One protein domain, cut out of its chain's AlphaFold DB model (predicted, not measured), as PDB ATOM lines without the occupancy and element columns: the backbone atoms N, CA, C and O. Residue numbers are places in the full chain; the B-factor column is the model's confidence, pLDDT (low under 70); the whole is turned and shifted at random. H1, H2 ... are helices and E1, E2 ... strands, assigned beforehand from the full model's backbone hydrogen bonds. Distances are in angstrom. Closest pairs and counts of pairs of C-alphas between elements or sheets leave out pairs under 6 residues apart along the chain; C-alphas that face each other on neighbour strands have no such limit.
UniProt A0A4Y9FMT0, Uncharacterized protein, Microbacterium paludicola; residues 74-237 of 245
ATOM      1  N   ALA A  74     -31.978  18.208-103.061       91.38
ATOM      2  CA  ALA A  74     -32.938  19.287-102.831       91.38
ATOM      3  C   ALA A  74     -33.849  19.043-101.609       91.38
ATOM      4  O   ALA A  74     -34.166  19.979-100.872       91.38
ATOM      5  N   ILE A  75     -34.261  17.791-101.361       91.31
ATOM      6  CA  ILE A  75     -35.053  17.430-100.175       91.31
ATOM      7  C   ILE A  75     -34.203  17.573 -98.913       91.31
ATOM      8  O   ILE A  75     -34.671  18.149 -97.932       91.31
ATOM      9  N   LEU A  76     -32.962  17.082 -98.934       91.75
ATOM     10  CA  LEU A  76     -32.054  17.170 -97.787       91.75
ATOM     11  C   LEU A  76     -31.736  18.633 -97.433       91.75
ATOM     12  O   LEU A  76     -31.775  19.019 -96.264       91.75
ATOM     13  N   GLU A  77     -31.501  19.475 -98.437       94.06
ATOM     14  CA  GLU A  77     -31.289  20.914 -98.260       94.06
ATOM     15  C   GLU A  77     -32.530  21.626 -97.713       94.06
ATOM     16  O   GLU A  77     -32.422  22.507 -96.854       94.06
ATOM     17  N   GLN A  78     -33.724  21.260 -98.194       95.12
ATOM     18  CA  GLN A  78     -34.976  21.785 -97.653       95.12
ATOM     19  C   GLN A  78     -35.152  21.386 -96.187       95.12
ATOM     20  O   GLN A  78     -35.461  22.239 -95.362       95.12
ATOM     21  N   GLU A  79     -34.893  20.131 -95.830       95.19
ATOM     22  CA  GLU A  79     -34.977  19.664 -94.446       95.19
ATOM     23  C   GLU A  79     -33.977  20.376 -93.525       95.19
ATOM     24  O   GLU A  79     -34.305  20.709 -92.385       95.19
ATOM     25  N   GLN A  80     -32.778  20.685 -94.021       95.81
ATOM     26  CA  GLN A  80     -31.802  21.469 -93.267       95.81
ATOM     27  C   GLN A  80     -32.259  22.927 -93.076       95.81
ATOM     28  O   GLN A  80     -32.068  23.506 -92.001       95.81
ATOM     29  N   ARG A  81     -32.888  23.530 -94.096       97.44
ATOM     30  CA  ARG A  81     -33.522  24.856 -93.986       97.44
ATOM     31  C   ARG A  81     -34.671  24.840 -92.982       97.44
ATOM     32  O   ARG A  81     -34.720  25.726 -92.129       97.44
ATOM     33  N   ASP A  82     -35.523  23.822 -93.033       96.50
ATOM     34  CA  ASP A  82     -36.635  23.627 -92.103       96.50
ATOM     35  C   ASP A  82     -36.134  23.465 -90.664       96.50
ATOM     36  O   ASP A  82     -36.717  24.034 -89.744       96.50
ATOM     37  N   LEU A  83     -35.022  22.750 -90.455       96.25
ATOM     38  CA  LEU A  83     -34.420  22.576 -89.133       96.25
ATOM     39  C   LEU A  83     -33.931  23.914 -88.572       96.25
ATOM     40  O   LEU A  83     -34.239  24.257 -87.431       96.25
ATOM     41  N   ARG A  84     -33.216  24.705 -89.384       96.44
ATOM     42  CA  ARG A  84     -32.779  26.058 -88.995       96.44
ATOM     43  C   ARG A  84     -33.965  26.980 -88.709       96.44
ATOM     44  O   ARG A  84     -33.926  27.749 -87.753       96.44
ATOM     45  N   ALA A  85     -35.020  26.909 -89.517       95.19
ATOM     46  CA  ALA A  85     -36.234  27.691 -89.307       95.19
ATOM     47  C   ALA A  85     -36.954  27.295 -88.009       95.19
ATOM     48  O   ALA A  85     -37.342  28.174 -87.246       95.19
ATOM     49  N   ALA A  86     -37.070  25.997 -87.720       95.19
ATOM     50  CA  ALA A  86     -37.675  25.507 -86.485       95.19
ATOM     51  C   ALA A  86     -36.875  25.932 -85.245       95.19
ATOM     52  O   ALA A  86     -37.474  26.269 -84.225       95.19
ATOM     53  N   TYR A  87     -35.541  25.966 -85.335       93.75
ATOM     54  CA  TYR A  87     -34.701  26.502 -84.265       93.75
ATOM     55  C   TYR A  87     -34.965  27.982 -83.996       93.75
ATOM     56  O   TYR A  87     -35.252  28.333 -82.855       93.75
ATOM     57  N   ARG A  88     -34.963  28.819 -85.039       92.25
ATOM     58  CA  ARG A  88     -35.262  30.254 -84.904       92.25
ATOM     59  C   ARG A  88     -36.654  30.503 -84.327       92.25
ATOM     60  O   ARG A  88     -36.794  31.249 -83.369       92.25
ATOM     61  N   ALA A  89     -37.670  29.803 -84.827       92.19
ATOM     62  CA  ALA A  89     -39.031  29.931 -84.310       92.19
ATOM     63  C   ALA A  89     -39.154  29.499 -82.836       92.19
ATOM     64  O   ALA A  89     -39.946  30.061 -82.082       92.19
ATOM     65  N   LEU A  90     -38.377  28.498 -82.405       90.19
ATOM     66  CA  LEU A  90     -38.342  28.076 -81.005       90.19
ATOM     67  C   LEU A  90     -37.665  29.121 -80.106       90.19
ATOM     68  O   LEU A  90     -38.095  29.294 -78.965       90.19
ATOM     69  N   GLU A  91     -36.628  29.791 -80.609       88.44
ATOM     70  CA  GLU A  91     -35.953  30.900 -79.928       88.44
ATOM     71  C   GLU A  91     -36.881  32.107 -79.782       88.44
ATOM     72  O   GLU A  91     -37.076  32.586 -78.669       88.44
ATOM     73  N   GLU A  92     -37.530  32.525 -80.870       88.62
ATOM     74  CA  GLU A  92     -38.526  33.601 -80.873       88.62
ATOM     75  C   GLU A  92     -39.664  33.318 -79.887       88.62
ATOM     76  O   GLU A  92     -40.005  34.167 -79.069       88.62
ATOM     77  N   LEU A  93     -40.203  32.095 -79.888       84.88
ATOM     78  CA  LEU A  93     -41.284  31.703 -78.982       84.88
ATOM     79  C   LEU A  93     -40.863  31.681 -77.503       84.88
ATOM     80  O   LEU A  93     -41.711  31.763 -76.616       84.88
ATOM     81  N   ALA A  94     -39.573  31.507 -77.225       80.62
ATOM     82  CA  ALA A  94     -39.028  31.609 -75.878       80.62
ATOM     83  C   ALA A  94     -38.693  33.056 -75.480       80.62
ATOM     84  O   ALA A  94     -38.479  33.307 -74.294       80.62
ATOM     85  N   GLY A  95     -38.648  33.973 -76.449       77.44
ATOM     86  CA  GLY A  95     -38.430  35.397 -76.250       77.44
ATOM     87  C   GLY A  95     -39.614  36.077 -75.568       77.44
ATOM     88  O   GLY A  95     -40.781  35.739 -75.776       77.44
ATOM     89  N   ILE A  96     -39.303  37.057 -74.731       68.25
ATOM     90  CA  ILE A  96     -40.292  37.817 -73.965       68.25
ATOM     91  C   ILE A  96     -40.957  38.836 -74.893       68.25
ATOM     92  O   ILE A  96     -40.292  39.480 -75.697       68.25
ATOM     93  N   GLY A  97     -42.284  38.956 -74.814       70.62
ATOM     94  CA  GLY A  97     -43.053  39.886 -75.650       70.62
ATOM     95  C   GLY A  97     -43.230  39.450 -77.108       70.62
ATOM     96  O   GLY A  97     -43.893  40.151 -77.874       70.62
ATOM     97  N   PHE A  98     -42.704  38.286 -77.507       80.62
ATOM     98  CA  PHE A  98     -42.946  37.762 -78.845       80.62
ATOM     99  C   PHE A  98     -44.424  37.415 -79.014       80.62
ATOM    100  O   PHE A  98     -44.976  36.561 -78.316       80.62
ATOM    101  N   THR A  99     -45.065  38.072 -79.977       82.38
ATOM    102  CA  THR A  99     -46.428  37.752 -80.393       82.38
ATOM    103  C   THR A  99     -46.353  36.891 -81.646       82.38
ATOM    104  O   THR A  99     -45.978  37.396 -82.705       82.38
ATOM    105  N   PRO A 100     -46.719  35.603 -81.565       83.31
ATOM    106  CA  PRO A 100     -46.651  34.737 -82.725       83.31
ATOM    107  C   PRO A 100     -47.557  35.208 -83.865       83.31
ATOM    108  O   PRO A 100     -48.666  35.688 -83.596       83.31
ATOM    109  N   PRO A 101     -47.153  34.993 -85.130       87.44
ATOM    110  CA  PRO A 101     -48.009  35.243 -86.282       87.44
ATOM    111  C   PRO A 101     -49.378  34.566 -86.135       87.44
ATOM    112  O   PRO A 101     -49.459  33.407 -85.724       87.44
ATOM    113  N   ALA A 102     -50.457  35.247 -86.536       87.06
ATOM    114  CA  ALA A 102     -51.828  34.730 -86.412       87.06
ATOM    115  C   ALA A 102     -51.997  33.333 -87.039       87.06
ATOM    116  O   ALA A 102     -52.628  32.452 -86.456       87.06
ATOM    117  N   GLN A 103     -51.332  33.098 -88.174       88.81
ATOM    118  CA  GLN A 103     -51.275  31.798 -88.842       88.81
ATOM    119  C   GLN A 103     -50.798  30.652 -87.931       88.81
ATOM    120  O   GLN A 103     -51.309  29.541 -88.042       88.81
ATOM    121  N   TRP A 104     -49.859  30.887 -87.008       89.56
ATOM    122  CA  TRP A 104     -49.361  29.840 -86.110       89.56
ATOM    123  C   TRP A 104     -50.423  29.425 -85.096       89.56
ATOM    124  O   TRP A 104     -50.519  28.243 -84.770       89.56
ATOM    125  N   ARG A 105     -51.257  30.367 -84.642       84.69
ATOM    126  CA  ARG A 105     -52.393  30.079 -83.756       84.69
ATOM    127  C   ARG A 105     -53.468  29.287 -84.487       84.69
ATOM    128  O   ARG A 105     -53.850  28.226 -84.010       84.69
ATOM    129  N   THR A 106     -53.880  29.739 -85.673       86.12
ATOM    130  CA  THR A 106     -54.887  29.042 -86.492       86.12
ATOM    131  C   THR A 106     -54.460  27.616 -86.831       86.12
ATOM    132  O   THR A 106     -55.276  26.701 -86.829       86.12
ATOM    133  N   MET A 107     -53.167  27.406 -87.078       84.38
ATOM    134  CA  MET A 107     -52.611  26.090 -87.388       84.38
ATOM    135  C   MET A 107     -52.248  25.262 -86.142       84.38
ATOM    136  O   MET A 107     -51.707  24.162 -86.280       84.38
ATOM    137  N   GLY A 108     -52.478  25.785 -84.933       87.00
ATOM    138  CA  GLY A 108     -52.194  25.114 -83.665       87.00
ATOM    139  C   GLY A 108     -50.708  24.889 -83.383       87.00
ATOM    140  O   GLY A 108     -50.362  23.990 -82.632       87.00
ATOM    141  N   TRP A 109     -49.785  25.650 -83.976       91.44
ATOM    142  CA  TRP A 109     -48.342  25.377 -83.882       91.44
ATOM    143  C   TRP A 109     -47.764  25.541 -82.471       91.44
ATOM    144  O   TRP A 109     -46.720  24.957 -82.177       91.44
ATOM    145  N   HIS A 110     -48.450  26.284 -81.604       88.50
ATOM    146  CA  HIS A 110     -48.105  26.453 -80.188       88.50
ATOM    147  C   HIS A 110     -48.600  25.325 -79.297       88.50
ATOM    148  O   HIS A 110     -48.109  25.177 -78.184       88.50
ATOM    149  N   GLU A 111     -49.560  24.551 -79.785       88.88
ATOM    150  CA  GLU A 111     -50.145  23.464 -79.027       88.88
ATOM    151  C   GLU A 111     -49.175  22.285 -78.940       88.88
ATOM    152  O   GLU A 111     -48.327  22.104 -79.827       88.88
ATOM    153  N   PRO A 112     -49.322  21.417 -77.929       89.62
ATOM    154  CA  PRO A 112     -48.517  20.215 -77.836       89.62
ATOM    155  C   PRO A 112     -48.608  19.356 -79.104       89.62
ATOM    156  O   PRO A 112     -49.672  19.181 -79.702       89.62
ATOM    157  N   HIS A 113     -47.473  18.799 -79.517       90.00
ATOM    158  CA  HIS A 113     -47.365  17.929 -80.689       90.00
ATOM    159  C   HIS A 113     -46.732  16.596 -80.315       90.00
ATOM    160  O   HIS A 113     -45.825  16.538 -79.482       90.00
ATOM    161  N   VAL A 114     -47.164  15.524 -80.972       88.62
ATOM    162  CA  VAL A 114     -46.567  14.196 -80.851       88.62
ATOM    163  C   VAL A 114     -45.555  14.005 -81.972       88.62
ATOM    164  O   VAL A 114     -45.871  14.225 -83.141       88.62
ATOM    165  N   VAL A 115     -44.348  13.566 -81.617       91.88
ATOM    166  CA  VAL A 115     -43.410  12.952 -82.560       91.88
ATOM    167  C   VAL A 115     -43.510  11.450 -82.381       91.88
ATOM    168  O   VAL A 115     -43.281  10.969 -81.275       91.88
ATOM    169  N   ALA A 116     -43.833  10.718 -83.440       89.38
ATOM    170  CA  ALA A 116     -43.925   9.263 -83.415       89.38
ATOM    171  C   ALA A 116     -43.063   8.649 -84.517       89.38
ATOM    172  O   ALA A 116     -43.088   9.122 -85.650       89.38
ATOM    173  N   VAL A 117     -42.333   7.581 -84.209       90.88
ATOM    174  CA  VAL A 117     -41.701   6.714 -85.207       90.88
ATOM    175  C   VAL A 117     -42.642   5.549 -85.464       90.88
ATOM    176  O   VAL A 117     -42.991   4.795 -84.557       90.88
ATOM    177  N   THR A 118     -43.084   5.422 -86.712       87.56
ATOM    178  CA  THR A 118     -43.932   4.318 -87.156       87.56
ATOM    179  C   THR A 118     -43.111   3.352 -87.993       87.56
ATOM    180  O   THR A 118     -42.571   3.743 -89.025       87.56
ATOM    181  N   THR A 119     -43.044   2.093 -87.579       88.62
ATOM    182  CA  THR A 119     -42.451   1.009 -88.363       88.62
ATOM    183  C   THR A 119     -43.492   0.426 -89.300       88.62
ATOM    184  O   THR A 119     -44.545  -0.026 -88.860       88.62
ATOM    185  N   LEU A 120     -43.196   0.406 -90.593       86.12
ATOM    186  CA  LEU A 120     -43.960  -0.298 -91.613       86.12
ATOM    187  C   LEU A 120     -43.445  -1.744 -91.673       86.12
ATOM    188  O   LEU A 120     -42.467  -2.019 -92.366       86.12
ATOM    189  N   GLN A 121     -44.072  -2.662 -90.928       83.75
ATOM    190  CA  GLN A 121     -43.532  -4.012 -90.684       83.75
ATOM    191  C   GLN A 121     -43.211  -4.792 -91.966       83.75
ATOM    192  O   GLN A 121     -42.107  -5.320 -92.099       83.75
ATOM    193  N   GLY A 122     -44.124  -4.804 -92.942       82.19
ATOM    194  CA  GLY A 122     -43.899  -5.473 -94.230       82.19
ATOM    195  C   GLY A 122     -42.832  -4.813 -95.113       82.19
ATOM    196  O   GLY A 122     -42.327  -5.436 -96.042       82.19
ATOM    197  N   ALA A 123     -42.472  -3.563 -94.832       85.56
ATOM    198  CA  ALA A 123     -41.462  -2.797 -95.557       85.56
ATOM    199  C   ALA A 123     -40.097  -2.766 -94.850       85.56
ATOM    200  O   ALA A 123     -39.108  -2.434 -95.497       85.56
ATOM    201  N   LYS A 124     -40.033  -3.107 -93.551       89.69
ATOM    202  CA  LYS A 124     -38.825  -3.000 -92.708       89.69
ATOM    203  C   LYS A 124     -38.221  -1.592 -92.698       89.69
ATOM    204  O   LYS A 124     -37.008  -1.401 -92.660       89.69
ATOM    205  N   VAL A 125     -39.104  -0.594 -92.735       90.56
ATOM    206  CA  VAL A 125     -38.762   0.831 -92.780       90.56
ATOM    207  C   VAL A 125     -39.523   1.573 -91.690       90.56
ATOM    208  O   VAL A 125     -40.713   1.344 -91.470       90.56
ATOM    209  N   CYS A 126     -38.842   2.493 -91.026       92.50
ATOM    210  CA  CYS A 126     -39.397   3.422 -90.059       92.50
ATOM    211  C   CYS A 126     -39.646   4.790 -90.699       92.50
ATOM    212  O   CYS A 126     -38.886   5.245 -91.550       92.50
ATOM    213  N   VAL A 127     -40.704   5.472 -90.257       91.12
ATOM    214  CA  VAL A 127     -41.061   6.819 -90.716       91.12
ATOM    215  C   VAL A 127     -41.423   7.688 -89.512       91.12
ATOM    216  O   VAL A 127     -42.384   7.366 -88.803       91.12
ATOM    217  N   PRO A 128     -40.709   8.800 -89.264       92.81
ATOM    218  CA  PRO A 128     -41.034   9.705 -88.180       92.81
ATOM    219  C   PRO A 128     -42.118  10.705 -88.606       92.81
ATOM    220  O   PRO A 128     -42.080  11.290 -89.690       92.81
ATOM    221  N   ARG A 129     -43.103  10.929 -87.738       88.81
ATOM    222  CA  ARG A 129     -44.273  11.777 -87.983       88.81
ATOM    223  C   ARG A 129     -44.460  12.788 -86.870       88.81
ATOM    224  O   ARG A 129     -44.168  12.502 -85.717       88.81
ATOM    225  N   VAL A 130     -44.972  13.956 -87.250       89.44
ATOM    226  CA  VAL A 130     -45.381  15.023 -86.335       89.44
ATOM    227  C   VAL A 130     -46.881  15.224 -86.490       89.44
ATOM    228  O   VAL A 130     -47.344  15.477 -87.604       89.44
ATOM    229  N   THR A 131     -47.622  15.114 -85.395       85.56
ATOM    230  CA  THR A 131     -49.076  15.324 -85.350       85.56
ATOM    231  C   THR A 131     -49.449  16.234 -84.188       85.56
ATOM    232  O   THR A 131     -48.753  16.278 -83.174       85.56
ATOM    233  N   LEU A 132     -50.546  16.974 -84.332       82.69
ATOM    234  CA  LEU A 132     -51.100  17.779 -83.248       82.69
ATOM    235  C   LEU A 132     -51.621  16.850 -82.138       82.69
ATOM    236  O   LEU A 132     -52.315  15.873 -82.430       82.69
ATOM    237  N   ALA A 133     -51.307  17.131 -80.870       77.50
ATOM    238  CA  ALA A 133     -51.688  16.268 -79.745       77.50
ATOM    239  C   ALA A 133     -53.195  16.306 -79.409       77.50
ATOM    240  O   ALA A 133     -53.680  15.416 -78.717       77.50
ATOM    241  N   LEU A 134     -53.952  17.272 -79.938       66.81
ATOM    242  CA  LEU A 134     -55.409  17.347 -79.764       66.81
ATOM    243  C   LEU A 134     -56.191  16.544 -80.825       66.81
ATOM    244  O   LEU A 134     -57.156  15.857 -80.498       66.81
ATOM    245  N   GLU A 135     -55.753  16.572 -82.091       58.94
ATOM    246  CA  GLU A 135     -56.268  15.689 -83.170       58.94
ATOM    247  C   GLU A 135     -56.018  14.206 -82.869       58.94
ATOM    248  O   GLU A 135     -56.702  13.294 -83.328       58.94
ATOM    249  N   SER A 136     -55.024  14.003 -82.030       50.09
ATOM    250  CA  SER A 136     -54.586  12.788 -81.391       50.09
ATOM    251  C   SER A 136     -55.549  12.341 -80.276       50.09
ATOM    252  O   SER A 136     -55.125  12.055 -79.158       50.09
ATOM    253  N   ARG A 137     -56.865  12.282 -80.544       44.25
ATOM    254  CA  ARG A 137     -57.826  11.686 -79.599       44.25
ATOM    255  C   ARG A 137     -57.482  10.213 -79.405       44.25
ATOM    256  O   ARG A 137     -57.732   9.383 -80.278       44.25
ATOM    257  N   ILE A 138     -56.923   9.933 -78.234       43.59
ATOM    258  CA  ILE A 138     -56.749   8.626 -77.606       43.59
ATOM    259  C   ILE A 138     -58.023   7.809 -77.861       43.59
ATOM    260  O   ILE A 138     -59.071   8.065 -77.263       43.59
ATOM    261  N   ARG A 139     -57.968   6.837 -78.782       38.00
ATOM    262  CA  ARG A 139     -58.983   5.780 -78.799       38.00
ATOM    263  C   ARG A 139     -58.854   5.062 -77.455       38.00
ATOM    264  O   ARG A 139     -57.738   4.772 -77.031       38.00
ATOM    265  N   ARG A 140     -59.983   4.873 -76.761       31.48
ATOM    266  CA  ARG A 140     -60.093   4.180 -75.463       31.48
ATOM    267  C   ARG A 140     -59.094   3.011 -75.399       31.48
ATOM    268  O   ARG A 140     -59.241   2.075 -76.174       31.48
ATOM    269  N   GLY A 141     -58.084   3.112 -74.529       37.94
ATOM    270  CA  GLY A 141     -57.027   2.097 -74.392       37.94
ATOM    271  C   GLY A 141     -55.608   2.617 -74.122       37.94
ATOM    272  O   GLY A 141     -54.748   1.823 -73.771       37.94
ATOM    273  N   GLY A 142     -55.342   3.925 -74.234       35.16
ATOM    274  CA  GLY A 142     -54.017   4.491 -73.910       35.16
ATOM    275  C   GLY A 142     -52.970   4.374 -75.027       35.16
ATOM    276  O   GLY A 142     -51.799   4.675 -74.804       35.16
ATOM    277  N   GLU A 143     -53.374   3.983 -76.236       41.25
ATOM    278  CA  GLU A 143     -52.479   3.928 -77.391       41.25
ATOM    279  C   GLU A 143     -52.236   5.324 -77.977       41.25
ATOM    280  O   GLU A 143     -53.162   6.111 -78.206       41.25
ATOM    281  N   LEU A 144     -50.957   5.634 -78.212       48.44
ATOM    282  CA  LEU A 144     -50.529   6.888 -78.815       48.44
ATOM    283  C   LEU A 144     -51.050   7.003 -80.262       48.44
ATOM    284  O   LEU A 144     -51.155   6.013 -80.985       48.44
ATOM    285  N   PRO A 145     -51.363   8.220 -80.716       49.41
ATOM    286  CA  PRO A 145     -52.147   8.459 -81.917       49.41
ATOM    287  C   PRO A 145     -51.354   8.157 -83.181       49.41
ATOM    288  O   PRO A 145     -50.269   8.683 -83.425       49.41
ATOM    289  N   ILE A 146     -51.962   7.341 -84.028       52.12
ATOM    290  CA  ILE A 146     -51.437   6.934 -85.321       52.12
ATOM    291  C   ILE A 146     -52.093   7.843 -86.358       52.12
ATOM    292  O   ILE A 146     -53.318   7.853 -86.475       52.12
ATOM    293  N   SER A 147     -51.308   8.630 -87.106       53.16
ATOM    294  CA  SER A 147     -51.843   9.500 -88.172       53.16
ATOM    295  C   SER A 147     -52.827   8.746 -89.086       53.16
ATOM    296  O   SER A 147     -52.696   7.536 -89.262       53.16
ATOM    297  N   ILE A 148     -53.799   9.424 -89.713       50.16
ATOM    298  CA  ILE A 148     -54.779   8.783 -90.624       50.16
ATOM    299  C   ILE A 148     -54.074   7.975 -91.731       50.16
ATOM    300  O   ILE A 148     -54.548   6.912 -92.132       50.16
ATOM    301  N   GLU A 149     -52.912   8.439 -92.190       48.50
ATOM    302  CA  GLU A 149     -52.058   7.756 -93.166       48.50
ATOM    303  C   GLU A 149     -51.395   6.508 -92.582       48.50
ATOM    304  O   GLU A 149     -51.464   5.447 -93.196       48.50
ATOM    305  N   ALA A 150     -50.837   6.590 -91.372       47.53
ATOM    306  CA  ALA A 150     -50.317   5.423 -90.663       47.53
ATOM    307  C   ALA A 150     -51.443   4.438 -90.286       47.53
ATOM    308  O   ALA A 150     -51.229   3.236 -90.320       47.53
ATOM    309  N   SER A 151     -52.674   4.916 -90.081       49.50
ATOM    310  CA  SER A 151     -53.888   4.107 -89.913       49.50
ATOM    311  C   SER A 151     -54.357   3.456 -91.227       49.50
ATOM    312  O   SER A 151     -55.019   2.419 -91.218       49.50
ATOM    313  N   ARG A 152     -54.055   4.053 -92.386       52.12
ATOM    314  CA  ARG A 152     -54.265   3.438 -93.712       52.12
ATOM    315  C   ARG A 152     -53.153   2.435 -94.038       52.12
ATOM    316  O   ARG A 152     -53.458   1.379 -94.577       52.12
ATOM    317  N   ALA A 153     -51.905   2.723 -93.668       51.53
ATOM    318  CA  ALA A 153     -50.777   1.798 -93.777       51.53
ATOM    319  C   ALA A 153     -50.931   0.594 -92.827       51.53
ATOM    320  O   ALA A 153     -50.701  -0.537 -93.236       51.53
ATOM    321  N   MET A 154     -51.437   0.813 -91.606       51.16
ATOM    322  CA  MET A 154     -51.879  -0.230 -90.669       51.16
ATOM    323  C   MET A 154     -52.859  -1.192 -91.324       51.16
ATOM    324  O   MET A 154     -52.628  -2.398 -91.321       51.16
ATOM    325  N   ARG A 155     -53.907  -0.646 -91.955       51.16
ATOM    326  CA  ARG A 155     -54.941  -1.419 -92.655       51.16
ATOM    327  C   ARG A 155     -54.434  -2.182 -93.884       51.16
ATOM    328  O   ARG A 155     -55.136  -3.068 -94.348       51.16
ATOM    329  N   ARG A 156     -53.248  -1.855 -94.407       52.84
ATOM    330  CA  ARG A 156     -52.642  -2.511 -95.578       52.84
ATOM    331  C   ARG A 156     -51.477  -3.450 -95.241       52.84
ATOM    332  O   ARG A 156     -50.962  -4.069 -96.164       52.84
ATOM    333  N   GLY A 157     -51.060  -3.569 -93.974       51.47
ATOM    334  CA  GLY A 157     -49.962  -4.481 -93.612       51.47
ATOM    335  C   GLY A 157     -49.134  -4.132 -92.369       51.47
ATOM    336  O   GLY A 157     -47.921  -4.322 -92.391       51.47
ATOM    337  N   GLY A 158     -49.739  -3.627 -91.286       65.12
ATOM    338  CA  GLY A 158     -49.075  -3.647 -89.970       65.12
ATOM    339  C   GLY A 158     -48.082  -2.513 -89.693       65.12
ATOM    340  O   GLY A 158     -46.965  -2.751 -89.247       65.12
ATOM    341  N   ALA A 159     -48.468  -1.260 -89.930       76.50
ATOM    342  CA  ALA A 159     -47.722  -0.129 -89.383       76.50
ATOM    343  C   ALA A 159     -47.846  -0.094 -87.843       76.50
ATOM    344  O   ALA A 159     -48.951  -0.159 -87.326       76.50
ATOM    345  N   VAL A 160     -46.751   0.013 -87.094       81.06
ATOM    346  CA  VAL A 160     -46.763   0.025 -85.618       81.06
ATOM    347  C   VAL A 160     -45.993   1.236 -85.118       81.06
ATOM    348  O   VAL A 160     -44.890   1.502 -85.591       81.06
ATOM    349  N   VAL A 161     -46.555   1.985 -84.169       83.00
ATOM    350  CA  VAL A 161     -45.799   3.038 -83.479       83.00
ATOM    351  C   VAL A 161     -44.838   2.369 -82.506       83.00
ATOM    352  O   VAL A 161     -45.265   1.754 -81.536       83.00
ATOM    353  N   THR A 162     -43.545   2.472 -82.787       85.12
ATOM    354  CA  THR A 162     -42.487   1.862 -81.969       85.12
ATOM    355  C   THR A 162     -41.938   2.826 -80.929       85.12
ATOM    356  O   THR A 162     -41.433   2.404 -79.894       85.12
ATOM    357  N   GLU A 163     -42.061   4.129 -81.173       88.25
ATOM    358  CA  GLU A 163     -41.665   5.162 -80.225       88.25
ATOM    359  C   GLU A 163     -42.525   6.410 -80.417       88.25
ATOM    360  O   GLU A 163     -42.781   6.805 -81.554       88.25
ATOM    361  N   ALA A 164     -42.931   7.075 -79.332       88.00
ATOM    362  CA  ALA A 164     -43.483   8.421 -79.429       88.00
ATOM    363  C   ALA A 164     -43.154   9.285 -78.211       88.00
ATOM    364  O   ALA A 164     -42.975   8.791 -77.096       88.00
ATOM    365  N   VAL A 165     -43.108  10.596 -78.430       89.12
ATOM    366  CA  VAL A 165     -42.930  11.607 -77.387       89.12
ATOM    367  C   VAL A 165     -43.838  12.803 -77.635       89.12
ATOM    368  O   VAL A 165     -44.035  13.217 -78.776       89.12
ATOM    369  N   ILE A 166     -44.358  13.386 -76.556       90.12
ATOM    370  CA  ILE A 166     -45.087  14.654 -76.607       90.12
ATOM    371  C   ILE A 166     -44.096  15.803 -76.400       90.12
ATOM    372  O   ILE A 166     -43.257  15.795 -75.493       90.12
ATOM    373  N   THR A 167     -44.218  16.807 -77.252       91.44
ATOM    374  CA  THR A 167     -43.428  18.035 -77.269       91.44
ATOM    375  C   THR A 167     -44.337  19.229 -76.990       91.44
ATOM    376  O   THR A 167     -45.533  19.153 -77.269       91.44
ATOM    377  N   PRO A 168     -43.800  20.331 -76.441       90.69
ATOM    378  CA  PRO A 168     -44.619  21.477 -76.052       90.69
ATOM    379  C   PRO A 168     -45.228  22.230 -77.239       90.69
ATOM    380  O   PRO A 168     -46.226  22.903 -77.052       90.69
ATOM    381  N   ASN A 169     -44.623  22.153 -78.427       92.44
ATOM    382  CA  ASN A 169     -45.073  22.858 -79.625       92.44
ATOM    383  C   ASN A 169     -44.567  22.157 -80.895       92.44
ATOM    384  O   ASN A 169     -43.708  21.267 -80.840       92.44
ATOM    385  N   ARG A 170     -45.059  22.593 -82.057       94.50
ATOM    386  CA  ARG A 170     -44.690  22.028 -83.361       94.50
ATOM    387  C   ARG A 170     -43.203  22.153 -83.677       94.50
ATOM    388  O   ARG A 170     -42.642  21.240 -84.276       94.50
ATOM    389  N   PHE A 171     -42.566  23.260 -83.307       95.38
ATOM    390  CA  PHE A 171     -41.163  23.516 -83.640       95.38
ATOM    391  C   PHE A 171     -40.234  22.555 -82.902       95.38
ATOM    392  O   PHE A 171     -39.352  21.955 -83.513       95.38
ATOM    393  N   ALA A 172     -40.502  22.307 -81.617       95.31
ATOM    394  CA  ALA A 172     -39.818  21.278 -80.845       95.31
ATOM    395  C   ALA A 172     -40.006  19.886 -81.479       95.31
ATOM    396  O   ALA A 172     -39.034  19.145 -81.623       95.31
ATOM    397  N   ALA A 173     -41.220  19.549 -81.927       95.62
ATOM    398  CA  ALA A 173     -41.466  18.309 -82.665       95.62
ATOM    399  C   ALA A 173     -40.689  18.226 -83.990       95.62
ATOM    400  O   ALA A 173     -40.120  17.180 -84.313       95.62
ATOM    401  N   GLN A 174     -40.654  19.314 -84.762       96.50
ATOM    402  CA  GLN A 174     -39.929  19.384 -86.029       96.50
ATOM    403  C   GLN A 174     -38.425  19.221 -85.833       96.50
ATOM    404  O   GLN A 174     -37.825  18.457 -86.583       96.50
ATOM    405  N   ILE A 175     -37.845  19.867 -84.818       97.44
ATOM    406  CA  ILE A 175     -36.431  19.714 -84.459       97.44
ATOM    407  C   ILE A 175     -36.119  18.245 -84.189       97.44
ATOM    408  O   ILE A 175     -35.254  17.687 -84.853       97.44
ATOM    409  N   ILE A 176     -36.866  17.589 -83.293       97.31
ATOM    410  CA  ILE A 176     -36.643  16.171 -82.968       97.31
ATOM    411  C   ILE A 176     -36.718  15.302 -84.230       97.31
ATOM    412  O   ILE A 176     -35.837  14.475 -84.461       97.31
ATOM    413  N   ARG A 177     -37.752  15.491 -85.064       96.81
ATOM    414  CA  ARG A 177     -37.913  14.722 -86.306       96.81
ATOM    415  C   ARG A 177     -36.734  14.928 -87.257       96.81
ATOM    416  O   ARG A 177     -36.228  13.956 -87.805       96.81
ATOM    417  N   LEU A 178     -36.349  16.176 -87.506       97.06
ATOM    418  CA  LEU A 178     -35.328  16.516 -88.497       97.06
ATOM    419  C   LEU A 178     -33.924  16.137 -88.017       97.06
ATOM    420  O   LEU A 178     -33.128  15.659 -88.814       97.06
ATOM    421  N   GLU A 179     -33.634  16.254 -86.720       96.62
ATOM    422  CA  GLU A 179     -32.390  15.733 -86.147       96.62
ATOM    423  C   GLU A 179     -32.302  14.213 -86.231       96.62
ATOM    424  O   GLU A 179     -31.233  13.679 -86.521       96.62
ATOM    425  N   LEU A 180     -33.413  13.511 -85.983       96.50
ATOM    426  CA  LEU A 180     -33.470  12.067 -86.167       96.50
ATOM    427  C   LEU A 180     -33.167  11.707 -87.627       96.50
ATOM    428  O   LEU A 180     -32.318  10.857 -87.874       96.50
ATOM    429  N   LEU A 181     -33.820  12.374 -88.586       95.81
ATOM    430  CA  LEU A 181     -33.591  12.147 -90.017       95.81
ATOM    431  C   LEU A 181     -32.148  12.454 -90.436       95.81
ATOM    432  O   LEU A 181     -31.585  11.701 -91.225       95.81
ATOM    433  N   ALA A 182     -31.542  13.503 -89.876       94.50
ATOM    434  CA  ALA A 182     -30.140  13.837 -90.104       94.50
ATOM    435  C   ALA A 182     -29.192  12.764 -89.538       94.50
ATOM    436  O   ALA A 182     -28.211  12.409 -90.189       94.50
ATOM    437  N   GLN A 183     -29.499  12.200 -88.363       94.62
ATOM    438  CA  GLN A 183     -28.709  11.124 -87.756       94.62
ATOM    439  C   GLN A 183     -28.722   9.847 -88.605       94.62
ATOM    440  O   GLN A 183     -27.706   9.166 -88.705       94.62
ATOM    441  N   VAL A 184     -29.862   9.524 -89.216       93.69
ATOM    442  CA  VAL A 184     -30.035   8.302 -90.017       93.69
ATOM    443  C   VAL A 184     -29.878   8.546 -91.514       93.69
ATOM    444  O   VAL A 184     -30.342   7.722 -92.294       93.69
ATOM    445  N   THR A 185     -29.243   9.652 -91.929       90.62
ATOM    446  CA  THR A 185     -29.145  10.066 -93.342       90.62
ATOM    447  C   THR A 185     -28.692   8.926 -94.243       90.62
ATOM    448  O   THR A 185     -29.369   8.638 -95.224       90.62
ATOM    449  N   ASP A 186     -27.632   8.209 -93.866       88.12
ATOM    450  CA  ASP A 186     -27.086   7.114 -94.674       88.12
ATOM    451  C   ASP A 186     -28.008   5.891 -94.755       88.12
ATOM    452  O   ASP A 186     -27.896   5.079 -95.661       88.12
ATOM    453  N   TRP A 187     -28.962   5.775 -93.836       91.56
ATOM    454  CA  TRP A 187     -29.920   4.674 -93.754       91.56
ATOM    455  C   TRP A 187     -31.276   5.033 -94.365       91.56
ATOM    456  O   TRP A 187     -32.226   4.248 -94.266       91.56
ATOM    457  N   ARG A 188     -31.394   6.225 -94.961       91.62
ATOM    458  CA  ARG A 188     -32.639   6.681 -95.576       91.62
ATOM    459  C   ARG A 188     -32.938   5.910 -96.842       91.62
ATOM    460  O   ARG A 188     -32.050   5.597 -97.627       91.62
ATOM    461  N   VAL A 189     -34.223   5.658 -97.035       90.62
ATOM    462  CA  VAL A 189     -34.758   5.007 -98.223       90.62
ATOM    463  C   VAL A 189     -35.977   5.791 -98.684       90.62
ATOM    464  O   VAL A 189     -36.891   6.068 -97.903       90.62
ATOM    465  N   GLN A 190     -35.987   6.139 -99.962       89.25
ATOM    466  CA  GLN A 190     -37.142   6.670-100.653       89.25
ATOM    467  C   GLN A 190     -38.215   5.582-100.688       89.25
ATOM    468  O   GLN A 190     -38.014   4.496-101.224       89.25
ATOM    469  N   ILE A 191     -39.367   5.869-100.098       87.50
ATOM    470  CA  ILE A 191     -40.521   4.983-100.134       87.50
ATOM    471  C   ILE A 191     -41.338   5.315-101.381       87.50
ATOM    472  O   ILE A 191     -41.644   6.476-101.653       87.50
ATOM    473  N   HIS A 192     -41.734   4.293-102.130       85.06
ATOM    474  CA  HIS A 192     -42.597   4.446-103.287       85.06
ATOM    475  C   HIS A 192     -43.952   5.055-102.884       85.06
ATOM    476  O   HIS A 192     -44.557   4.684-101.872       85.06
ATOM    477  N   SER A 193     -44.471   5.963-103.711       79.25
ATOM    478  CA  SER A 193     -45.674   6.762-103.416       79.25
ATOM    479  C   SER A 193     -46.931   5.923-103.162       79.25
ATOM    480  O   SER A 193     -47.801   6.321-102.386       79.25
ATOM    481  N   SER A 194     -47.013   4.728-103.757       72.75
ATOM    482  CA  SER A 194     -48.116   3.786-103.517       72.75
ATOM    483  C   SER A 194     -48.167   3.257-102.079       72.75
ATOM    484  O   SER A 194     -49.244   2.895-101.599       72.75
ATOM    485  N   LEU A 195     -47.028   3.225-101.380       71.25
ATOM    486  CA  LEU A 195     -46.954   2.849 -99.970       71.25
ATOM    487  C   LEU A 195     -47.155   4.070 -99.072       71.25
ATOM    488  O   LEU A 195     -47.846   3.990 -98.053       71.25
ATOM    489  N   LEU A 196     -46.568   5.200 -99.461       73.50
ATOM    490  CA  LEU A 196     -46.568   6.405 -98.656       73.50
ATOM    491  C   LEU A 196     -46.599   7.656 -99.537       73.50
ATOM    492  O   LEU A 196     -45.585   8.053-100.094       73.50
ATOM    493  N   GLY A 197     -47.763   8.303 -99.631       68.44
ATOM    494  CA  GLY A 197     -47.902   9.540-100.406       68.44
ATOM    495  C   GLY A 197     -47.101  10.692 -99.793       68.44
ATOM    496  O   GLY A 197     -46.148  11.193-100.383       68.44
ATOM    497  N   LYS A 198     -47.450  11.102 -98.568       72.81
ATOM    498  CA  LYS A 198     -46.738  12.163 -97.844       72.81
ATOM    499  C   LYS A 198     -45.618  11.577 -96.995       72.81
ATOM    500  O   LYS A 198     -45.860  10.638 -96.245       72.81
ATOM    501  N   GLY A 199     -44.424  12.169 -97.041       74.69
ATOM    502  CA  GLY A 199     -43.275  11.724 -96.239       74.69
ATOM    503  C   GLY A 199     -42.542  10.512 -96.817       74.69
ATOM    504  O   GLY A 199     -41.811   9.852 -96.088       74.69
ATOM    505  N   ALA A 200     -42.727  10.225 -98.109       79.94
ATOM    506  CA  ALA A 200     -42.059   9.135 -98.820       79.94
ATOM    507  C   ALA A 200     -40.523   9.212 -98.730       79.94
ATOM    508  O   ALA A 200     -39.859   8.195 -98.579       79.94
ATOM    509  N   SER A 201     -39.961  10.420 -98.712       84.69
ATOM    510  CA  SER A 201     -38.524  10.647 -98.534       84.69
ATOM    511  C   SER A 201     -38.044  10.530 -97.085       84.69
ATOM    512  O   SER A 201     -36.848  10.580 -96.825       84.69
ATOM    513  N   GLN A 202     -38.944  10.408 -96.108       89.38
ATOM    514  CA  GLN A 202     -38.617  10.422 -94.674       89.38
ATOM    515  C   GLN A 202     -38.448   9.012 -94.091       89.38
ATOM    516  O   GLN A 202     -38.374   8.858 -92.874       89.38
ATOM    517  N   GLY A 203     -38.417   7.988 -94.946       91.94
ATOM    518  CA  GLY A 203     -38.176   6.607 -94.549       91.94
ATOM    519  C   GLY A 203     -36.708   6.335 -94.239       91.94
ATOM    520  O   GLY A 203     -35.817   6.877 -94.892       91.94
ATOM    521  N   PHE A 204     -36.460   5.467 -93.265       93.94
ATOM    522  CA  PHE A 204     -35.146   4.880 -92.999       93.94
ATOM    523  C   PHE A 204     -35.283   3.413 -92.584       93.94
ATOM    524  O   PHE A 204     -36.319   3.021 -92.046       93.94
ATOM    525  N   LEU A 205     -34.271   2.587 -92.848       92.75
ATOM    526  CA  LEU A 205     -34.304   1.160 -92.498       92.75
ATOM    527  C   LEU A 205     -34.499   0.954 -90.988       92.75
ATOM    528  O   LEU A 205     -33.936   1.684 -90.176       92.75
ATOM    529  N   GLU A 206     -35.289  -0.050 -90.602       92.06
ATOM    530  CA  GLU A 206     -35.660  -0.308 -89.199       92.06
ATOM    531  C   GLU A 206     -34.453  -0.473 -88.257       92.06
ATOM    532  O   GLU A 206     -34.503  -0.068 -87.098       92.06
ATOM    533  N   GLU A 207     -33.351  -1.014 -88.768       90.94
ATOM    534  CA  GLU A 207     -32.122  -1.275 -88.013       90.94
ATOM    535  C   GLU A 207     -31.160  -0.076 -87.923       90.94
ATOM    536  O   GLU A 207     -30.074  -0.208 -87.358       90.94
ATOM    537  N   ALA A 208     -31.531   1.081 -88.482       91.69
ATOM    538  CA  ALA A 208     -30.661   2.249 -88.512       91.69
ATOM    539  C   ALA A 208     -30.194   2.644 -87.094       91.69
ATOM    540  O   ALA A 208     -31.026   2.807 -86.192       91.69
ATOM    541  N   PRO A 209     -28.882   2.864 -86.882       91.94
ATOM    542  CA  PRO A 209     -28.349   3.292 -85.603       91.94
ATOM    543  C   PRO A 209     -28.830   4.714 -85.311       91.94
ATOM    544  O   PRO A 209     -28.431   5.684 -85.957       91.94
ATOM    545  N   ARG A 210     -29.701   4.844 -84.313       92.94
ATOM    546  CA  ARG A 210     -30.309   6.121 -83.934       92.94
ATOM    547  C   ARG A 210     -30.414   6.277 -82.431       92.94
ATOM    548  O   ARG A 210     -30.530   5.301 -81.695       92.94
ATOM    549  N   THR A 211     -30.432   7.523 -81.973       94.12
ATOM    550  CA  THR A 211     -30.838   7.814 -80.598       94.12
ATOM    551  C   THR A 211     -32.361   7.741 -80.457       94.12
ATOM    552  O   THR A 211     -33.113   7.840 -81.429       94.12
ATOM    553  N   THR A 212     -32.831   7.533 -79.230       94.38
ATOM    554  CA  THR A 212     -34.266   7.503 -78.922       94.38
ATOM    555  C   THR A 212     -34.870   8.906 -79.035       94.38
ATOM    556  O   THR A 212     -34.225   9.905 -78.691       94.38
ATOM    557  N   LEU A 213     -36.134   9.010 -79.446       92.56
ATOM    558  CA  LEU A 213     -36.924  10.245 -79.385       92.56
ATOM    559  C   LEU A 213     -36.900  10.872 -77.985       92.56
ATOM    560  O   LEU A 213     -36.859  12.095 -77.864       92.56
ATOM    561  N   ARG A 214     -36.873  10.064 -76.915       92.81
ATOM    562  CA  ARG A 214     -36.729  10.574 -75.535       92.81
ATOM    563  C   ARG A 214     -35.405  11.316 -75.321       92.81
ATOM    564  O   ARG A 214     -35.376  12.346 -74.640       92.81
ATOM    565  N   SER A 215     -34.318  10.828 -75.913       94.06
ATOM    566  CA  SER A 215     -33.007  11.487 -75.851       94.06
ATOM    567  C   SER A 215     -33.014  12.811 -76.615       94.06
ATOM    568  O   SER A 215     -32.550  13.825 -76.092       94.06
ATOM    569  N   HIS A 216     -33.608  12.842 -77.814       94.31
ATOM    570  CA  HIS A 216     -33.830  14.089 -78.550       94.31
ATOM    571  C   HIS A 216     -34.681  15.080 -77.746       94.31
ATOM    572  O   HIS A 216     -34.250  16.209 -77.536       94.31
ATOM    573  N   LEU A 217     -35.817  14.645 -77.188       92.81
ATOM    574  CA  LEU A 217     -36.682  15.484 -76.353       92.81
ATOM    575  C   LEU A 217     -35.921  16.114 -75.184       92.81
ATOM    576  O   LEU A 217     -36.101  17.293 -74.883       92.81
ATOM    577  N   THR A 218     -35.067  15.332 -74.526       94.50
ATOM    578  CA  THR A 218     -34.268  15.803 -73.391       94.50
ATOM    579  C   THR A 218     -33.293  16.896 -73.827       94.50
ATOM    580  O   THR A 218     -33.212  17.936 -73.172       94.50
ATOM    581  N   ARG A 219     -32.606  16.714 -74.964       93.19
ATOM    582  CA  ARG A 219     -31.725  17.736 -75.554       93.19
ATOM    583  C   ARG A 219     -32.492  18.996 -75.948       93.19
ATOM    584  O   ARG A 219     -32.086  20.090 -75.559       93.19
ATOM    585  N   THR A 220     -33.627  18.852 -76.634       92.00
ATOM    586  CA  THR A 220     -34.482  19.982 -77.026       92.00
ATOM    587  C   THR A 220     -34.953  20.768 -75.801       92.00
ATOM    588  O   THR A 220     -34.830  21.989 -75.775       92.00
ATOM    589  N   ARG A 221     -35.415  20.092 -74.739       91.25
ATOM    590  CA  ARG A 221     -35.840  20.743 -73.487       91.25
ATOM    591  C   ARG A 221     -34.702  21.486 -72.793       91.25
ATOM    592  O   ARG A 221     -34.913  22.608 -72.340       91.25
ATOM    593  N   ARG A 222     -33.505  20.891 -72.726       91.56
ATOM    594  CA  ARG A 222     -32.316  21.554 -72.162       91.56
ATOM    595  C   ARG A 222     -31.988  22.835 -72.926       91.56
ATOM    596  O   ARG A 222     -31.806  23.871 -72.294       91.56
ATOM    597  N   ARG A 223     -32.005  22.785 -74.261       89.00
ATOM    598  CA  ARG A 223     -31.790  23.967 -75.105       89.00
ATOM    599  C   ARG A 223     -32.854  25.039 -74.866       89.00
ATOM    600  O   ARG A 223     -32.509  26.195 -74.675       89.00
ATOM    601  N   MET A 224     -34.134  24.668 -74.786       86.50
ATOM    602  CA  MET A 224     -35.207  25.620 -74.456       86.50
ATOM    603  C   MET A 224     -35.002  26.288 -73.091       86.50
ATOM    604  O   MET A 224     -35.216  27.488 -72.953       86.50
ATOM    605  N   ALA A 225     -34.596  25.521 -72.076       88.25
ATOM    606  CA  ALA A 225     -34.311  26.061 -70.750       88.25
ATOM    607  C   ALA A 225     -33.107  27.017 -70.765       88.25
ATOM    608  O   ALA A 225     -33.085  27.998 -70.030       88.25
ATOM    609  N   GLU A 226     -32.103  26.751 -71.597       89.44
ATOM    610  CA  GLU A 226     -30.975  27.656 -71.803       89.44
ATOM    611  C   GLU A 226     -31.383  28.952 -72.509       89.44
ATOM    612  O   GLU A 226     -31.047  30.026 -72.020       89.44
ATOM    613  N   ILE A 227     -32.169  28.866 -73.588       86.50
ATOM    614  CA  ILE A 227     -32.682  30.044 -74.306       86.50
ATOM    615  C   ILE A 227     -33.473  30.946 -73.353       86.50
ATOM    616  O   ILE A 227     -33.214  32.143 -73.279       86.50
ATOM    617  N   ARG A 228     -34.384  30.367 -72.560       85.31
ATOM    618  CA  ARG A 228     -35.178  31.125 -71.580       85.31
ATOM    619  C   ARG A 228     -34.318  31.798 -70.516       85.31
ATOM    620  O   ARG A 228     -34.585  32.940 -70.166       85.31
ATOM    621  N   ARG A 229     -33.281  31.115 -70.016       87.88
ATOM    622  CA  ARG A 229     -32.337  31.702 -69.051       87.88
ATOM    623  C   ARG A 229     -31.589  32.895 -69.645       87.88
ATOM    624  O   ARG A 229     -31.475  33.912 -68.977       87.88
ATOM    625  N   ARG A 230     -31.126  32.790 -70.896       86.69
ATOM    626  CA  ARG A 230     -30.445  33.893 -71.594       86.69
ATOM    627  C   ARG A 230     -31.375  35.085 -71.830       86.69
ATOM    628  O   ARG A 230     -30.977  36.209 -71.557       86.69
ATOM    629  N   ALA A 231     -32.608  34.836 -72.272       83.06
ATOM    630  CA  ALA A 231     -33.601  35.891 -72.480       83.06
ATOM    631  C   ALA A 231     -33.949  36.630 -71.173       83.06
ATOM    632  O   ALA A 231     -34.046  37.852 -71.165       83.06
ATOM    633  N   ALA A 232     -34.084  35.898 -70.060       83.69
ATOM    634  CA  ALA A 232     -34.334  36.496 -68.748       83.69
ATOM    635  C   ALA A 232     -33.155  37.360 -68.261       83.69
ATOM    636  O   ALA A 232     -33.379  38.458 -67.760       83.69
ATOM    637  N   ALA A 233     -31.913  36.897 -68.447       85.50
ATOM    638  CA  ALA A 233     -30.718  37.659 -68.079       85.50
ATOM    639  C   ALA A 233     -30.603  38.978 -68.867       85.50
ATOM    640  O   ALA A 233     -30.388  40.030 -68.278       85.50
ATOM    641  N   GLN A 234     -30.852  38.944 -70.182       82.81
ATOM    642  CA  GLN A 234     -30.841  40.147 -71.025       82.81
ATOM    643  C   GLN A 234     -31.894  41.179 -70.604       82.81
ATOM    644  O   GLN A 234     -31.655  42.380 -70.695       82.81
ATOM    645  N   GLN A 235     -33.057  40.733 -70.123       76.31
ATOM    646  CA  GLN A 235     -34.091  41.640 -69.630       76.31
ATOM    647  C   GLN A 235     -33.693  42.295 -68.300       76.31
ATOM    648  O   GLN A 235     -33.994  43.470 -68.097       76.31
ATOM    649  N   GLN A 236     -33.024  41.562 -67.404       80.00
ATOM    650  CA  GLN A 236     -32.513  42.120 -66.146       80.00
ATOM    651  C   GLN A 236     -31.472  43.212 -66.421       80.00
ATOM    652  O   GLN A 236     -31.634  44.325 -65.934       80.00
ATOM    653  N   GLU A 237     -30.507  42.944 -67.304       80.00
ATOM    654  CA  GLU A 237     -29.508  43.934 -67.732       80.00
ATOM    655  C   GLU A 237     -30.156  45.176 -68.374       80.00
ATOM    656  O   GLU A 237     -29.787  46.306 -68.063       80.00
TER     657      GLU A 237
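What this domain is: This is residues 74 to 237 of the 245 residues of an uncharacterized protein of Microbacterium paludicola (UniProt A0A4Y9FMT0). What does this domain look like? A strongly twisted sheet of four strands has H4 packed along one face, H1 crossing H4 on its side away from the sheet, and the small H3 on the other face. H5, the longest helix, begins over edge strand E3 on H4's face, crosses H4 and runs on well past the sheet. What are its parts and size? The printed part has 164 residues with five named helices and four named strands, in the order H1 H2 E1 E2 H3 E3 H4 E4 H5; the sheet's order is E3 - E1 - E2 - E4, all antiparallel, and the class is mixed, helices and strands. The whole is compact, with a radius of gyration of the C-alphas of 16.8 A, and only just elongated, spanning 58 by 38 by 27 A.

How they stand to each other: How do the strands pair? E1, residues 113 to 120, and E2, residues 125 to 132, form an antiparallel hairpin, with N 116 and O 129 within hydrogen-bond range at 2.9 A. Edge strand E3, residues 159 to 167, bends by 63 degrees at residue 162 and is antiparallel to E1, N 117 and O 163 being 2.8 A apart; edge strand E4, residues 203 to 205, is antiparallel to E2, N 126 and O 204 being 2.8 A apart. Which helices are on the sheet? H4, residues 170 to 183, at a height of 8.5 A, and H5, residues 213 to 237, at 12.5 A, are on the same face; H3, residues 148 to 157, at 8.7 A, is on the opposite face, making three layers, helices on both faces of a sheet. E2, H3 and E3 form a split strand-helix-strand unit, two strands running the same way with E1 between them, and its crossover is right-handed. How do the helices meet? H1, residues 74 to 94, touches H4 at a steep tilt of 39 degrees, opposite ways, the closest C-alphas being those of Ala 86 and Phe 171, 4.9 A apart. H5 touches H4 with residues 213 to 220 alone, at a steep tilt of 54 degrees, the closest C-alphas being those of Ile 176 and His 216, 5.6 A apart. H2, residues 102 to 106, touches no helix and is not on the sheet; in H1, H2, H3, H4 and H5 every O i to N i+4 pair is within hydrogen-bond range.

Where its parts are: Where do the first and last elements lie? H1 begins at C-alpha 74, (-32.938, 19.287, -102.831), and H5 ends at C-alpha 237, (-29.508, 43.934, -67.732). How long are the longer elements? H5 measures 36.4 A from first to last C-alpha, H1 30.3 A, E2 23.0 A, E3 22.3 A and E1 21.5 A.

The domain as a whole: How far does it reach? The two C-alphas farthest apart are those of Arg 156 and Glu 237, 58.9 A, and the printed part has no cut. Where are long links and low confidence? The links E2 to H3 and H4 to E4 are long, and pLDDT is under 70 at residue 96, residues 134 to 158 and residue 197.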